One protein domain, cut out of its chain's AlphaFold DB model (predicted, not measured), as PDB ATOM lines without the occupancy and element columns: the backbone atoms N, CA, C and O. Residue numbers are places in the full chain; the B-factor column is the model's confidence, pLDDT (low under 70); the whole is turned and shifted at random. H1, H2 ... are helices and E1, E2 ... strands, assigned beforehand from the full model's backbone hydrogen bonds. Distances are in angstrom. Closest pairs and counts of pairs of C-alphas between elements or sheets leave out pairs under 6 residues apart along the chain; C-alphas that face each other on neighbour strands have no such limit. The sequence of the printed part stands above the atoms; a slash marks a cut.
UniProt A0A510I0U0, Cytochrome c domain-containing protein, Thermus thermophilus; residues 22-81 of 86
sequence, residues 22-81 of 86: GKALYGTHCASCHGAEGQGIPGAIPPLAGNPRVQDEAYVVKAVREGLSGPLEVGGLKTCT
ATOM      1  N   GLY A  22      62.508  -8.321 -16.228       89.69
ATOM      2  CA  GLY A  22      61.170  -8.710 -16.661       89.69
ATOM      3  C   GLY A  22      60.618  -9.917 -15.901       89.69
ATOM      4  O   GLY A  22      59.410  -9.983 -15.674       89.69
ATOM      5  N   LYS A  23      61.474 -10.838 -15.435       93.31
ATOM      6  CA  LYS A  23      61.046 -11.992 -14.632       93.31
ATOM      7  C   LYS A  23      60.572 -11.553 -13.250       93.31
ATOM      8  O   LYS A  23      59.549 -12.045 -12.773       93.31
ATOM      9  N   ALA A  24      61.292 -10.628 -12.617       94.50
ATOM     10  CA  ALA A  24      60.897 -10.077 -11.326       94.50
ATOM     11  C   ALA A  24      59.560  -9.327 -11.440       94.50
ATOM     12  O   ALA A  24      58.632  -9.612 -10.684       94.50
ATOM     13  N   LEU A  25      59.427  -8.453 -12.444       94.88
ATOM     14  CA  LEU A  25      58.182  -7.726 -12.713       94.88
ATOM     15  C   LEU A  25      57.006  -8.666 -13.004       94.88
ATOM     16  O   LEU A  25      55.914  -8.467 -12.469       94.88
ATOM     17  N   TYR A  26      57.226  -9.713 -13.802       95.81
ATOM     18  CA  TYR A  26      56.219 -10.738 -14.069       95.81
ATOM     19  C   TYR A  26      55.745 -11.414 -12.777       95.81
ATOM     20  O   TYR A  26      54.539 -11.554 -12.555       95.81
ATOM     21  N   GLY A  27      56.683 -11.787 -11.903       96.75
ATOM     22  CA  GLY A  27      56.379 -12.374 -10.600       96.75
ATOM     23  C   GLY A  27      55.531 -11.457  -9.717       96.75
ATOM     24  O   GLY A  27      54.600 -11.926  -9.066       96.75
ATOM     25  N   THR A  28      55.813 -10.154  -9.723       96.50
ATOM     26  CA  THR A  28      55.093  -9.170  -8.904       96.50
ATOM     27  C   THR A  28      53.706  -8.825  -9.451       96.50
ATOM     28  O   THR A  28      52.779  -8.643  -8.664       96.50
ATOM     29  N   HIS A  29      53.551  -8.714 -10.771       95.81
ATOM     30  CA  HIS A  29      52.356  -8.103 -11.368       95.81
ATOM     31  C   HIS A  29      51.457  -9.070 -12.142       95.81
ATOM     32  O   HIS A  29      50.267  -8.801 -12.284       95.81
ATOM     33  N   CYS A  30      51.997 -10.181 -12.644       95.81
ATOM     34  CA  CYS A  30      51.309 -11.012 -13.637       95.81
ATOM     35  C   CYS A  30      51.047 -12.435 -13.132       95.81
ATOM     36  O   CYS A  30      50.001 -13.024 -13.419       95.81
ATOM     37  N   ALA A  31      51.996 -12.993 -12.376       97.25
ATOM     38  CA  ALA A  31      51.999 -14.399 -11.977       97.25
ATOM     39  C   ALA A  31      50.824 -14.789 -11.066       97.25
ATOM     40  O   ALA A  31      50.425 -15.951 -11.062       97.25
ATOM     41  N   SER A  32      50.238 -13.838 -10.332       95.56
ATOM     42  CA  SER A  32      49.062 -14.075  -9.481       95.56
ATOM     43  C   SER A  32      47.832 -14.541 -10.269       95.56
ATOM     44  O   SER A  32      47.019 -15.287  -9.729       95.56
ATOM     45  N   CYS A  33      47.711 -14.143 -11.540       92.94
ATOM     46  CA  CYS A  33      46.617 -14.557 -12.421       92.94
ATOM     47  C   CYS A  33      47.085 -15.544 -13.495       92.94
ATOM     48  O   CYS A  33      46.444 -16.571 -13.711       92.94
ATOM     49  N   HIS A  34      48.202 -15.257 -14.168       94.69
ATOM     50  CA  HIS A  34      48.691 -16.082 -15.280       94.69
ATOM     51  C   HIS A  34      49.526 -17.290 -14.831       94.69
ATOM     52  O   HIS A  34      49.898 -18.117 -15.662       94.69
ATOM     53  N   GLY A  35      49.799 -17.428 -13.532       96.19
ATOM     54  CA  GLY A  35      50.617 -18.500 -12.976       96.19
ATOM     55  C   GLY A  35      52.117 -18.237 -13.109       96.19
ATOM     56  O   GLY A  35      52.565 -17.416 -13.913       96.19
ATOM     57  N   ALA A  36      52.908 -18.951 -12.305       96.75
ATOM     58  CA  ALA A  36      54.361 -18.781 -12.245       96.75
ATOM     59  C   ALA A  36      55.064 -19.037 -13.588       96.75
ATOM     60  O   ALA A  36      56.077 -18.401 -13.867       96.75
ATOM     61  N   GLU A  37      54.506 -19.914 -14.425       96.12
ATOM     62  CA  GLU A  37      55.046 -20.242 -15.748       96.12
ATOM     63  C   GLU A  37      54.199 -19.679 -16.896       96.12
ATOM     64  O   GLU A  37      54.452 -19.977 -18.058       96.12
ATOM     65  N   GLY A  38      53.188 -18.855 -16.608       95.62
ATOM     66  CA  GLY A  38      52.307 -18.310 -17.643       95.62
ATOM     67  C   GLY A  38      51.298 -19.317 -18.189       95.62
ATOM     68  O   GLY A  38      50.771 -19.118 -19.281       95.62
ATOM     69  N   GLN A  39      51.019 -20.396 -17.460       94.12
ATOM     70  CA  GLN A  39      50.081 -21.446 -17.857       94.12
ATOM     71  C   GLN A  39      48.603 -21.009 -17.854       94.12
ATOM     72  O   GLN A  39      47.766 -21.678 -18.456       94.12
ATOM     73  N   GLY A  40      48.272 -19.897 -17.196       91.75
ATOM     74  CA  GLY A  40      46.899 -19.417 -17.051       91.75
ATOM     75  C   GLY A  40      45.994 -20.368 -16.256       91.75
ATOM     76  O   GLY A  40      46.453 -21.257 -15.538       91.75
ATOM     77  N   ILE A  41      44.684 -20.156 -16.385       88.62
ATOM     78  CA  ILE A  41      43.624 -20.975 -15.786       88.62
ATOM     79  C   ILE A  41      42.615 -21.286 -16.898       88.62
ATOM     80  O   ILE A  41      41.942 -20.362 -17.368       88.62
ATOM     81  N   PRO A  42      42.471 -22.553 -17.330       84.38
ATOM     82  CA  PRO A  42      41.530 -22.926 -18.384       84.38
ATOM     83  C   PRO A  42      40.121 -22.361 -18.148       84.38
ATOM     84  O   PRO A  42      39.565 -22.492 -17.062       84.38
ATOM     85  N   GLY A  43      39.556 -21.705 -19.165       80.31
ATOM     86  CA  GLY A  43      38.223 -21.094 -19.113       80.31
ATOM     87  C   GLY A  43      38.136 -19.729 -18.416       80.31
ATOM     88  O   GLY A  43      37.149 -19.029 -18.634       80.31
ATOM     89  N   ALA A  44      39.153 -19.310 -17.655       84.56
ATOM     90  CA  ALA A  44      39.135 -18.052 -16.898       84.56
ATOM     91  C   ALA A  44      40.265 -17.088 -17.294       84.56
ATOM     92  O   ALA A  44      39.996 -15.955 -17.683       84.56
ATOM     93  N   ILE A  45      41.523 -17.535 -17.232       88.81
ATOM     94  CA  ILE A  45      42.705 -16.702 -17.490       88.81
ATOM     95  C   ILE A  45      43.509 -17.310 -18.645       88.81
ATOM     96  O   ILE A  45      43.923 -18.466 -18.546       88.81
ATOM     97  N   PRO A  46      43.764 -16.572 -19.737       90.12
ATOM     98  CA  PRO A  46      44.463 -17.132 -20.888       90.12
ATOM     99  C   PRO A  46      45.925 -17.478 -20.571       90.12
ATOM    100  O   PRO A  46      46.589 -16.736 -19.833       90.12
ATOM    101  N   PRO A  47      46.457 -18.568 -21.155       93.00
ATOM    102  CA  PRO A  47      47.878 -18.861 -21.082       93.00
ATOM    103  C   PRO A  47      48.692 -17.819 -21.862       93.00
ATOM    104  O   PRO A  47      48.314 -17.357 -22.945       93.00
ATOM    105  N   LEU A  48      49.840 -17.465 -21.297       94.38
ATOM    106  CA  LEU A  48      50.907 -16.710 -21.953       94.38
ATOM    107  C   LEU A  48      51.980 -17.660 -22.497       94.38
ATOM    108  O   LEU A  48      52.526 -17.422 -23.573       94.38
ATOM    109  N   ALA A  49      52.243 -18.763 -21.790       94.12
ATOM    110  CA  ALA A  49      53.125 -19.823 -22.257       94.12
ATOM    111  C   ALA A  49      52.608 -20.407 -23.579       94.12
ATOM    112  O   ALA A  49      51.432 -20.744 -23.710       94.12
ATOM    113  N   GLY A  50      53.489 -20.498 -24.577       90.81
ATOM    114  CA  GLY A  50      53.140 -21.008 -25.905       90.81
ATOM    115  C   GLY A  50      52.207 -20.105 -26.726       90.81
ATOM    116  O   GLY A  50      51.834 -20.486 -27.833       90.81
ATOM    117  N   ASN A  51      51.841 -18.915 -26.238       92.25
ATOM    118  CA  ASN A  51      51.018 -17.966 -26.983       92.25
ATOM    119  C   ASN A  51      51.891 -17.156 -27.959       92.25
ATOM    120  O   ASN A  51      52.629 -16.280 -27.512       92.25
ATOM    121  N   PRO A  52      51.800 -17.356 -29.286       91.81
ATOM    122  CA  PRO A  52      52.666 -16.652 -30.232       91.81
ATOM    123  C   PRO A  52      52.440 -15.135 -30.237       91.81
ATOM    124  O   PRO A  52      53.344 -14.388 -30.597       91.81
ATOM    125  N   ARG A  53      51.269 -14.654 -29.793       91.25
ATOM    126  CA  ARG A  53      50.974 -13.214 -29.758       91.25
ATOM    127  C   ARG A  53      51.837 -12.458 -28.752       91.25
ATOM    128  O   ARG A  53      52.066 -11.276 -28.951       91.25
ATOM    129  N   VAL A  54      52.358 -13.114 -27.711       92.75
ATOM    130  CA  VAL A  54      53.242 -12.448 -26.730       92.75
ATOM    131  C   VAL A  54      54.624 -12.110 -27.300       92.75
ATOM    132  O   VAL A  54      55.384 -11.398 -26.656       92.75
ATOM    133  N   GLN A  55      54.950 -12.610 -28.497       92.75
ATOM    134  CA  GLN A  55      56.169 -12.250 -29.226       92.75
ATOM    135  C   GLN A  55      56.023 -10.927 -29.993       92.75
ATOM    136  O   GLN A  55      57.018 -10.365 -30.440       92.75
ATOM    137  N   ASP A  56      54.796 -10.430 -30.159       95.38
ATOM    138  CA  ASP A  56      54.523  -9.131 -30.767       95.38
ATOM    139  C   ASP A  56      54.516  -8.051 -29.677       95.38
ATOM    140  O   ASP A  56      53.610  -7.974 -28.843       95.38
ATOM    141  N   GLU A  57      55.543  -7.201 -29.689       94.31
ATOM    142  CA  GLU A  57      55.700  -6.104 -28.735       94.31
ATOM    143  C   GLU A  57      54.501  -5.149 -28.750       94.31
ATOM    144  O   GLU A  57      53.997  -4.777 -27.689       94.31
ATOM    145  N   ALA A  58      54.005  -4.778 -29.934       95.94
ATOM    146  CA  ALA A  58      52.898  -3.836 -30.051       95.94
ATOM    147  C   ALA A  58      51.621  -4.426 -29.442       95.94
ATOM    148  O   ALA A  58      50.880  -3.735 -28.735       95.94
ATOM    149  N   TYR A  59      51.400  -5.724 -29.657       93.50
ATOM    150  CA  TYR A  59      50.314  -6.451 -29.016       93.50
ATOM    151  C   TYR A  59      50.457  -6.474 -27.487       93.50
ATOM    152  O   TYR A  59      49.493  -6.155 -26.788       93.50
ATOM    153  N   VAL A  60      51.636  -6.817 -26.956       93.62
ATOM    154  CA  VAL A  60      51.871  -6.893 -25.502       93.62
ATOM    155  C   VAL A  60      51.703  -5.525 -24.845       93.62
ATOM    156  O   VAL A  60      51.003  -5.409 -23.838       93.62
ATOM    157  N   VAL A  61      52.284  -4.476 -25.430       95.25
ATOM    158  CA  VAL A  61      52.175  -3.107 -24.911       95.25
ATOM    159  C   VAL A  61      50.719  -2.657 -24.879       95.25
ATOM    160  O   VAL A  61      50.272  -2.114 -23.866       95.25
ATOM    161  N   LYS A  62      49.959  -2.923 -25.947       94.19
ATOM    162  CA  LYS A  62      48.526  -2.627 -25.990       94.19
ATOM    163  C   LYS A  62      47.766  -3.400 -24.913       94.19
ATOM    164  O   LYS A  62      47.024  -2.798 -24.145       94.19
ATOM    165  N   ALA A  63      47.980  -4.711 -24.821       92.56
ATOM    166  CA  ALA A  63      47.284  -5.571 -23.867       92.56
ATOM    167  C   ALA A  63      47.512  -5.137 -22.411       92.56
ATOM    168  O   ALA A  63      46.566  -5.122 -21.628       92.56
ATOM    169  N   VAL A  64      48.738  -4.743 -22.053       93.50
ATOM    170  CA  VAL A  64      49.060  -4.261 -20.701       93.50
ATOM    171  C   VAL A  64      48.456  -2.881 -20.428       93.50
ATOM    172  O   VAL A  64      47.990  -2.631 -19.320       93.50
ATOM    173  N   ARG A  65      48.460  -1.973 -21.412       95.75
ATOM    174  CA  ARG A  65      47.990  -0.590 -21.220       95.75
ATOM    175  C   ARG A  65      46.476  -0.438 -21.281       95.75
ATOM    176  O   ARG A  65      45.932   0.415 -20.587       95.75
ATOM    177  N   GLU A  66      45.818  -1.220 -22.125       94.06
ATOM    178  CA  GLU A  66      44.401  -1.051 -22.462       94.06
ATOM    179  C   GLU A  66      43.536  -2.219 -21.971       94.06
ATOM    180  O   GLU A  66      42.312  -2.108 -21.927       94.06
ATOM    181  N   GLY A  67      44.152  -3.339 -21.585       88.50
ATOM    182  CA  GLY A  67      43.441  -4.590 -21.357       88.50
ATOM    183  C   GLY A  67      42.957  -5.232 -22.661       88.50
ATOM    184  O   GLY A  67      43.102  -4.693 -23.760       88.50
ATOM    185  N   LEU A  68      42.382  -6.431 -22.545       85.69
ATOM    186  CA  LEU A  68      41.781  -7.162 -23.660       85.69
ATOM    187  C   LEU A  68      40.400  -7.677 -23.254       85.69
ATOM    188  O   LEU A  68      40.242  -8.303 -22.204       85.69
ATOM    189  N   SER A  69      39.410  -7.459 -24.110       79.50
ATOM    190  CA  SER A  69      38.026  -7.878 -23.898       79.50
ATOM    191  C   SER A  69      37.493  -8.673 -25.090       79.50
ATOM    192  O   SER A  69      38.017  -8.593 -26.202       79.50
ATOM    193  N   GLY A  70      36.444  -9.458 -24.839       75.75
ATOM    194  CA  GLY A  70      35.814 -10.313 -25.839       75.75
ATOM    195  C   GLY A  70      36.347 -11.750 -25.837       75.75
ATOM    196  O   GLY A  70      37.113 -12.137 -24.952       75.75
ATOM    197  N   PRO A  71      35.904 -12.576 -26.797       72.38
ATOM    198  CA  PRO A  71      36.351 -13.956 -26.897       72.38
ATOM    199  C   PRO A  71      37.843 -13.989 -27.236       72.38
ATOM    200  O   PRO A  71      38.262 -13.532 -28.300       72.38
ATOM    201  N   LEU A  72      38.644 -14.542 -26.327       79.94
ATOM    202  CA  LEU A  72      40.058 -14.801 -26.568       79.94
ATOM    203  C   LEU A  72      40.264 -16.300 -26.741       79.94
ATOM    204  O   LEU A  72      39.698 -17.100 -26.001       79.94
ATOM    205  N   GLU A  73      41.100 -16.672 -27.701       80.75
ATOM    206  CA  GLU A  73      41.527 -18.050 -27.898       80.75
ATOM    207  C   GLU A  73      43.052 -18.107 -27.939       80.75
ATOM    208  O   GLU A  73      43.700 -17.314 -28.630       80.75
ATOM    209  N   VAL A  74      43.631 -19.026 -27.168       81.69
ATOM    210  CA  VAL A  74      45.072 -19.292 -27.166       81.69
ATOM    211  C   VAL A  74      45.273 -20.800 -27.202       81.69
ATOM    212  O   VAL A  74      44.889 -21.495 -26.269       81.69
ATOM    213  N   GLY A  75      45.848 -21.321 -28.290       72.00
ATOM    214  CA  GLY A  75      46.119 -22.759 -28.422       72.00
ATOM    215  C   GLY A  75      44.873 -23.647 -28.284       72.00
ATOM    216  O   GLY A  75      44.959 -24.722 -27.702       72.00
ATOM    217  N   GLY A  76      43.707 -23.184 -28.754       68.75
ATOM    218  CA  GLY A  76      42.426 -23.896 -28.638       68.75
ATOM    219  C   GLY A  76      41.687 -23.695 -27.307       68.75
ATOM    220  O   GLY A  76      40.532 -24.103 -27.181       68.75
ATOM    221  N   LEU A  77      42.302 -23.038 -26.316       68.31
ATOM    222  CA  LEU A  77      41.645 -22.663 -25.063       68.31
ATOM    223  C   LEU A  77      40.907 -21.339 -25.246       68.31
ATOM    224  O   LEU A  77      41.531 -20.286 -25.393       68.31
ATOM    225  N   LYS A  78      39.575 -21.395 -25.210       68.31
ATOM    226  CA  LYS A  78      38.723 -20.204 -25.182       68.31
ATOM    227  C   LYS A  78      38.663 -19.654 -23.763       68.31
ATOM    228  O   LYS A  78      38.323 -20.380 -22.830       68.31
ATOM    229  N   THR A  79      38.975 -18.376 -23.600       65.88
ATOM    230  CA  THR A  79      38.848 -17.667 -22.325       65.88
ATOM    231  C   THR A  79      37.899 -16.498 -22.496       65.88
ATOM    232  O   THR A  79      38.106 -15.641 -23.360       65.88
ATOM    233  N   CYS A  80      36.864 -16.455 -21.667       59.75
ATOM    234  CA  CYS A  80      35.941 -15.335 -21.619       59.75
ATOM    235  C   CYS A  80      36.457 -14.350 -20.569       59.75
ATOM    236  O   CYS A  80      36.246 -14.561 -19.380       59.75
ATOM    237  N   THR A  81      37.121 -13.269 -20.988       55.50
ATOM    238  CA  THR A  81      37.537 -12.203 -20.051       55.50
ATOM    239  C   THR A  81      36.351 -11.371 -19.552       55.50
ATOM    240  O   THR A  81      36.474 -10.623 -18.588       55.50
TER     241      THR A  81
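What this domain is: This is residues 22 to 81 of the 86 residues of the protein "Cytochrome c domain-containing protein" of Thermus thermophilus (UniProt A0A510I0U0). Small helices and a two-strand hairpin stand round an open middle with few contacts between them: H1 at one end of the longest axis, the hairpin of E1 and E2 at the other end, and between these ends H2 on one side and H3 and H4 on the other. A long loop with no named element, residues 35 to 51, runs from H2 to H3, and residues 55 to 62, of which 57 to 62 belong to H4, stick out free. The printed part has 60 residues with four named helices and two named strands, in the order H1, H2, H3, H4, E1, E2, the class being mixed, helices and strands. The only sheet has the order E1 - E2 and is antiparallel. The whole is compact, with a radius of gyration of the C-alphas of 11.0 A, and spans 28 by 23 by 18 A.

How they stand to each other: H1, residues 22 to 29, and H2, residues 31 to 34, are near each other, with 6 pairs of C-alphas within 10 A, and meet only through their link, which is tight. A long link of 17 residues leads to H3, residues 52 to 55, which is apart from H2. H3 and H4, residues 57 to 66, only just touch, and only at the corner by their link, with 3 pairs of C-alphas within 8 A; the closest C-alphas are those of Val 54 and Val 60, 5.9 A apart. A tight link of 4 residues joins H4 to E1, residues 71 to 74. E1 and E2, residues 77 to 80, form a hairpin, antiparallel with 152 degrees between their directions. C-alphas 73 and 78 face each other at 4.5 A; N 79 and O 72, at 2.8 A, and N 74 and O 77, at 3.0 A, are within hydrogen-bond range. Among the pairs that stay apart are H1 and H4, H2 and E2, and H3 and E1. In H1 and H4 every O i to N i+4 pair is within hydrogen-bond range; H2 and H3 are too short for such a pair, and the one O i to N i+3 pair is within range in H3 but not in H2.

Where its parts are: H1 begins at C-alpha 22, (61.170, -8.710, -16.661), and is 10.3 A long from first to last C-alpha. H2 measures 5.0 A and H3 5.7 A. H4, the longest helix, is 13.9 A long and begins at C-alpha 57, (55.700, -6.104, -28.735). E1 measures 10.2 A and E2 9.9 A, ending at C-alpha 80, (35.941, -15.335, -21.619).

The domain as a whole: The two C-alphas farthest apart are those of Ala 24 and Pro 71, 29.3 A. The printed part has no cut, and H2 to H3 is its one long link. Mean pLDDT of the printed part is 88.2; residues 76 to 81 are under 70.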